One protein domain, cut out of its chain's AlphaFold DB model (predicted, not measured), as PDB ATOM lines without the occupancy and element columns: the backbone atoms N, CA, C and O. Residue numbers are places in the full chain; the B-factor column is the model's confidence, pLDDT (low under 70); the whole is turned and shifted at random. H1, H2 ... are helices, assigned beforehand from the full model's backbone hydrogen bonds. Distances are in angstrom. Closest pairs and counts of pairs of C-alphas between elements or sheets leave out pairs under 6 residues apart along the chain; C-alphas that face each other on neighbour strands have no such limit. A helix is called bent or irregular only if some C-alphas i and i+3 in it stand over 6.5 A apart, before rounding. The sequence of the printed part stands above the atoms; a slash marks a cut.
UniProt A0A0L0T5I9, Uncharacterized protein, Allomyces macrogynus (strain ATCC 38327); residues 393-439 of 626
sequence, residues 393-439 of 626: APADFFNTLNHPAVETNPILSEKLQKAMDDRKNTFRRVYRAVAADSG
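What this domain is: This is residues 393 to 439 of the 626 residues of an uncharacterized protein of Allomyces macrogynus (strain ATCC 38327) (UniProt A0A0L0T5I9). The model is a lopsided, open V: the long single helix H3 makes one arm and the longest axis, the short helix H1 makes the other arm, and the small helix H2 sits with its two links at the turn between them. The space between the two arms is empty, and residues 393 to 400 and 417 to 439 stick out from the turn as the free parts of the arms. The printed part has 47 residues with three named helices, in the order H1, H2, H3 along the chain, and no named strand; the class is all helix. The whole is extended, with a radius of gyration of the C-alphas of 15.3 A, and it is flat, spanning 46 by 28 by 7 A.

Where its parts are: The printed part begins at Ala 393, and H1 follows as residues 394 to 401, with C-alpha 394 at (204.972, 242.358, 231.978) and 11.7 A from first to last C-alpha. H2 is residues 404 to 407, four residues, beginning with C-alpha 404 at (212.805, 254.226, 218.895). H3 is residues 410 to 437, 28 residues and 40.5 A from first to last C-alpha, and it ends with C-alpha 437 at (211.533, 211.414, 225.700). No helix is bent or irregular.

How they stand to each other: H1 and H2 meet only through their link, residues 402 to 403. H1 and H3 are apart. H2 and H3 only just touch, with 3 pairs of C-alphas within 8 A, and they touch only at the corner by their link. Their closest C-alphas are those of Val 406 and Ser 413, 6.1 A apart, and H3 touches H2 with residues 412 to 413 alone. Every O i to N i+4 pair is within hydrogen-bond range in H3, while in H1 it is 3 of 4. H2 is too short for such a pair, and its one O i to N i+3 pair is within range.

The domain as a whole: The two C-alphas farthest apart are those of Thr 408 and Gly 439, 46.5 A, and the first and last printed C-alphas, Ala 393 and Gly 439, are 37.8 A apart. The printed part has no cut, and the links from H1 to H2 and from H2 to H3 are both tight, with 2 residues each. Residues 407 to 412, of which 410 to 412 belong to H3, also stand free. The mean pLDDT of the printed part is 72.6; residues 393 to 402 and 404 to 407 are under 70. The mean is 44 for H1, 62 for H2 and 83 for H3.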
ATOM      1  N   ALA A 393     204.859 245.720 235.515       41.97
ATOM      2  CA  ALA A 393     203.961 244.824 234.797       41.97
ATOM      3  C   ALA A 393     204.685 244.208 233.584       41.97
ATOM      4  O   ALA A 393     205.465 244.896 232.927       41.97
ATOM      5  N   PRO A 394     204.400 242.948 233.194       36.94
ATOM      6  CA  PRO A 394     204.972 242.358 231.978       36.94
ATOM      7  C   PRO A 394     204.681 243.150 230.689       36.94
ATOM      8  O   PRO A 394     205.422 243.030 229.718       36.94
ATOM      9  N   ALA A 395     203.635 243.985 230.676       40.53
ATOM     10  CA  ALA A 395     203.331 244.889 229.566       40.53
ATOM     11  C   ALA A 395     204.398 245.989 229.374       40.53
ATOM     12  O   ALA A 395     204.676 246.380 228.240       40.53
ATOM     13  N   ASP A 396     205.043 246.443 230.453       42.00
ATOM     14  CA  ASP A 396     206.058 247.504 230.402       42.00
ATOM     15  C   ASP A 396     207.346 247.030 229.699       42.00
ATOM     16  O   ASP A 396     208.035 247.826 229.065       42.00
ATOM     17  N   PHE A 397     207.626 245.719 229.733       42.75
ATOM     18  CA  PHE A 397     208.748 245.078 229.031       42.75
ATOM     19  C   PHE A 397     208.573 245.064 227.503       42.75
ATOM     20  O   PHE A 397     209.530 245.261 226.756       42.75
ATOM     21  N   PHE A 398     207.348 244.866 227.006       42.69
ATOM     22  CA  PHE A 398     207.086 244.940 225.564       42.69
ATOM     23  C   PHE A 398     207.128 246.383 225.043       42.69
ATOM     24  O   PHE A 398     207.525 246.610 223.903       42.69
ATOM     25  N   ASN A 399     206.801 247.367 225.885       47.91
ATOM     26  CA  ASN A 399     206.921 248.781 225.531       47.91
ATOM     27  C   ASN A 399     208.381 249.266 225.475       47.91
ATOM     28  O   ASN A 399     208.692 250.113 224.639       47.91
ATOM     29  N   THR A 400     209.299 248.722 226.285       51.16
ATOM     30  CA  THR A 400     210.736 249.048 226.182       51.16
ATOM     31  C   THR A 400     211.431 248.407 224.979       51.16
ATOM     32  O   THR A 400     212.385 248.986 224.467       51.16
ATOM     33  N   LEU A 401     210.938 247.273 224.465       47.38
ATOM     34  CA  LEU A 401     211.426 246.696 223.201       47.38
ATOM     35  C   LEU A 401     211.032 247.528 221.967       47.38
ATOM     36  O   LEU A 401     211.773 247.542 220.990       47.38
ATOM     37  N   ASN A 402     209.927 248.277 222.038       55.34
ATOM     38  CA  ASN A 402     209.469 249.202 220.991       55.34
ATOM     39  C   ASN A 402     210.079 250.616 221.120       55.34
ATOM     40  O   ASN A 402     209.515 251.592 220.625       55.34
ATOM     41  N   HIS A 403     211.199 250.775 221.832       74.81
ATOM     42  CA  HIS A 403     211.826 252.084 222.005       74.81
ATOM     43  C   HIS A 403     212.517 252.539 220.698       74.81
ATOM     44  O   HIS A 403     213.333 251.787 220.159       74.81
ATOM     45  N   PRO A 404     212.308 253.780 220.208       65.50
ATOM     46  CA  PRO A 404     212.805 254.226 218.895       65.50
ATOM     47  C   PRO A 404     214.342 254.244 218.757       65.50
ATOM     48  O   PRO A 404     214.874 254.286 217.649       65.50
ATOM     49  N   ALA A 405     215.088 254.166 219.865       57.22
ATOM     50  CA  ALA A 405     216.545 253.972 219.831       57.22
ATOM     51  C   ALA A 405     216.984 252.556 219.387       57.22
ATOM     52  O   ALA A 405     218.140 252.366 219.017       57.22
ATOM     53  N   VAL A 406     216.082 251.567 219.423       61.59
ATOM     54  CA  VAL A 406     216.315 250.212 218.893       61.59
ATOM     55  C   VAL A 406     216.025 250.175 217.389       61.59
ATOM     56  O   VAL A 406     216.782 249.567 216.639       61.59
ATOM     57  N   GLU A 407     214.990 250.887 216.930       63.38
ATOM     58  CA  GLU A 407     214.655 251.005 215.501       63.38
ATOM     59  C   GLU A 407     215.690 251.819 214.708       63.38
ATOM     60  O   GLU A 407     215.965 251.509 213.551       63.38
ATOM     61  N   THR A 408     216.305 252.841 215.318       81.19
ATOM     62  CA  THR A 408     217.276 253.719 214.634       81.19
ATOM     63  C   THR A 408     218.704 253.167 214.562       81.19
ATOM     64  O   THR A 408     219.544 253.769 213.892       81.19
ATOM     65  N   ASN A 409     219.008 252.027 215.196       87.44
ATOM     66  CA  ASN A 409     220.343 251.423 215.172       87.44
ATOM     67  C   ASN A 409     220.323 250.016 214.535       87.44
ATOM     68  O   ASN A 409     220.036 249.037 215.232       87.44
ATOM     69  N   PRO A 410     220.686 249.877 213.241       83.94
ATOM     70  CA  PRO A 410     220.582 248.605 212.519       83.94
ATOM     71  C   PRO A 410     221.471 247.494 213.103       83.94
ATOM     72  O   PRO A 410     221.139 246.318 213.007       83.94
ATOM     73  N   ILE A 411     222.577 247.852 213.764       85.62
ATOM     74  CA  ILE A 411     223.500 246.885 214.378       85.62
ATOM     75  C   ILE A 411     222.896 246.302 215.665       85.62
ATOM     76  O   ILE A 411     223.145 245.143 216.002       85.62
ATOM     77  N   LEU A 412     222.107 247.090 216.406       80.31
ATOM     78  CA  LEU A 412     221.409 246.610 217.600       80.31
ATOM     79  C   LEU A 412     220.188 245.766 217.234       80.31
ATOM     80  O   LEU A 412     219.990 244.720 217.851       80.31
ATOM     81  N   SER A 413     219.415 246.158 216.216       84.19
ATOM     82  CA  SER A 413     218.272 245.363 215.755       84.19
ATOM     83  C   SER A 413     218.703 244.016 215.159       84.19
ATOM     84  O   SER A 413     218.110 242.996 215.504       84.19
ATOM     85  N   GLU A 414     219.789 243.961 214.378       88.75
ATOM     86  CA  GLU A 414     220.338 242.700 213.854       88.75
ATOM     87  C   GLU A 414     220.829 241.769 214.980       88.75
ATOM     88  O   GLU A 414     220.506 240.577 214.999       88.75
ATOM     89  N   LYS A 415     221.558 242.302 215.974       87.75
ATOM     90  CA  LYS A 415     222.020 241.519 217.135       87.75
ATOM     91  C   LYS A 415     220.864 241.016 218.001       87.75
ATOM     92  O   LYS A 415     220.904 239.867 218.442       87.75
ATOM     93  N   LEU A 416     219.841 241.842 218.226       86.06
ATOM     94  CA  LEU A 416     218.642 241.463 218.977       86.06
ATOM     95  C   LEU A 416     217.849 240.375 218.242       86.06
ATOM     96  O   LEU A 416     217.491 239.366 218.850       86.06
ATOM     97  N   GLN A 417     217.646 240.533 216.931       86.69
ATOM     98  CA  GLN A 417     216.972 239.547 216.090       86.69
ATOM     99  C   GLN A 417     217.718 238.207 216.101       86.69
ATOM    100  O   GLN A 417     217.108 237.167 216.358       86.69
ATOM    101  N   LYS A 418     219.047 238.225 215.921       90.81
ATOM    102  CA  LYS A 418     219.880 237.019 215.994       90.81
ATOM    103  C   LYS A 418     219.774 236.333 217.359       90.81
ATOM    104  O   LYS A 418     219.524 235.134 217.413       90.81
ATOM    105  N   ALA A 419     219.884 237.084 218.458       84.94
ATOM    106  CA  ALA A 419     219.747 236.532 219.809       84.94
ATOM    107  C   ALA A 419     218.351 235.927 220.063       84.94
ATOM    108  O   ALA A 419     218.230 234.884 220.710       84.94
ATOM    109  N   MET A 420     217.291 236.541 219.524       85.06
ATOM    110  CA  MET A 420     215.938 235.984 219.569       85.06
ATOM    111  C   MET A 420     215.817 234.687 218.764       85.06
ATOM    112  O   MET A 420     215.188 233.742 219.241       85.06
ATOM    113  N   ASP A 421     216.395 234.613 217.567       87.38
ATOM    114  CA  ASP A 421     216.305 233.429 216.706       87.38
ATOM    115  C   ASP A 421     217.173 232.265 217.206       87.38
ATOM    116  O   ASP A 421     216.698 231.126 217.235       87.38
ATOM    117  N   ASP A 422     218.369 232.540 217.733       88.12
ATOM    118  CA  ASP A 422     219.191 231.555 218.446       88.12
ATOM    119  C   ASP A 422     218.420 230.980 219.653       88.12
ATOM    120  O   ASP A 422     218.338 229.761 219.825       88.12
ATOM    121  N   ARG A 423     217.740 231.828 220.444       80.12
ATOM    122  CA  ARG A 423     216.945 231.378 221.604       80.12
ATOM    123  C   ARG A 423     215.669 230.623 221.202       80.12
ATOM    124  O   ARG A 423     215.331 229.639 221.862       80.12
ATOM    125  N   LYS A 424     214.998 230.990 220.097       83.88
ATOM    126  CA  LYS A 424     213.900 230.194 219.497       83.88
ATOM    127  C   LYS A 424     214.391 228.816 219.054       83.88
ATOM    128  O   LYS A 424     213.686 227.826 219.251       83.88
ATOM    129  N   ASN A 425     215.583 228.731 218.468       84.12
ATOM    130  CA  ASN A 425     216.171 227.467 218.035       84.12
ATOM    131  C   ASN A 425     216.559 226.582 219.228       84.12
ATOM    132  O   ASN A 425     216.264 225.387 219.204       84.12
ATOM    133  N   THR A 426     217.101 227.153 220.306       85.81
ATOM    134  CA  THR A 426     217.318 226.434 221.574       85.81
ATOM    135  C   THR A 426     216.004 225.931 222.172       85.81
ATOM    136  O   THR A 426     215.907 224.751 222.498       85.81
ATOM    137  N   PHE A 427     214.952 226.760 222.229       81.19
ATOM    138  CA  PHE A 427     213.633 226.324 222.708       81.19
ATOM    139  C   PHE A 427     213.059 225.175 221.861       81.19
ATOM    140  O   PHE A 427     212.585 224.185 222.408       81.19
ATOM    141  N   ARG A 428     213.172 225.249 220.527       84.56
ATOM    142  CA  ARG A 428     212.778 224.156 219.619       84.56
ATOM    143  C   ARG A 428     213.587 222.876 219.843       84.56
ATOM    144  O   ARG A 428     213.021 221.798 219.701       84.56
ATOM    145  N   ARG A 429     214.882 222.966 220.173       83.62
ATOM    146  CA  ARG A 429     215.715 221.796 220.513       83.62
ATOM    147  C   ARG A 429     215.272 221.159 221.829       83.62
ATOM    148  O   ARG A 429     215.048 219.956 221.843       83.62
ATOM    149  N   VAL A 430     215.069 221.954 222.882       81.88
ATOM    150  CA  VAL A 430     214.577 221.463 224.184       81.88
ATOM    151  C   VAL A 430     213.189 220.836 224.041       81.88
ATOM    152  O   VAL A 430     212.984 219.713 224.482       81.88
ATOM    153  N   TYR A 431     212.261 221.500 223.346       79.12
ATOM    154  CA  TYR A 431     210.922 220.959 223.095       79.12
ATOM    155  C   TYR A 431     210.960 219.639 222.307       79.12
ATOM    156  O   TYR A 431     210.206 218.725 222.615       79.12
ATOM    157  N   ARG A 432     211.858 219.504 221.319       81.94
ATOM    158  CA  ARG A 432     212.049 218.244 220.578       81.94
ATOM    159  C   ARG A 432     212.665 217.134 221.427       81.94
ATOM    160  O   ARG A 432     212.279 215.992 221.226       81.94
ATOM    161  N   ALA A 433     213.589 217.451 222.335       77.25
ATOM    162  CA  ALA A 433     214.139 216.472 223.270       77.25
ATOM    163  C   ALA A 433     213.037 215.946 224.201       77.25
ATOM    164  O   ALA A 433     212.771 214.752 224.209       77.25
ATOM    165  N   VAL A 434     212.286 216.849 224.844       75.56
ATOM    166  CA  VAL A 434     211.147 216.489 225.708       75.56
ATOM    167  C   VAL A 434     210.074 215.699 224.947       75.56
ATOM    168  O   VAL A 434     209.547 214.731 225.481       75.56
ATOM    169  N   ALA A 435     209.775 216.060 223.694       74.31
ATOM    170  CA  ALA A 435     208.828 215.320 222.859       74.31
ATOM    171  C   ALA A 435     209.331 213.914 222.469       74.31
ATOM    172  O   ALA A 435     208.532 212.986 222.368       74.31
ATOM    173  N   ALA A 436     210.641 213.745 222.254       77.31
ATOM    174  CA  ALA A 436     211.241 212.439 221.990       77.31
ATOM    175  C   ALA A 436     211.219 211.549 223.246       77.31
ATOM    176  O   ALA A 436     210.815 210.391 223.157       77.31
ATOM    177  N   ASP A 437     211.561 212.111 224.409       71.81
ATOM    178  CA  ASP A 437     211.533 211.414 225.700       71.81
ATOM    179  C   ASP A 437     210.103 211.019 226.118       71.81
ATOM    180  O   ASP A 437     209.907 210.003 226.781       71.81
ATOM    181  N   SER A 438     209.083 211.776 225.690       70.88
ATOM    182  CA  SER A 438     207.665 211.467 225.926       70.88
ATOM    183  C   SER A 438     207.015 210.594 224.838       70.88
ATOM    184  O   SER A 438     205.788 210.520 224.774       70.88
ATOM    185  N   GLY A 439     207.794 209.990 223.932       78.00
ATOM    186  CA  GLY A 439     207.287 209.094 222.883       78.00
ATOM    187  C   GLY A 439     206.409 209.757 221.808       78.00
ATOM    188  O   GLY A 439     205.726 209.061 221.053       78.00
TER     189      GLY A 439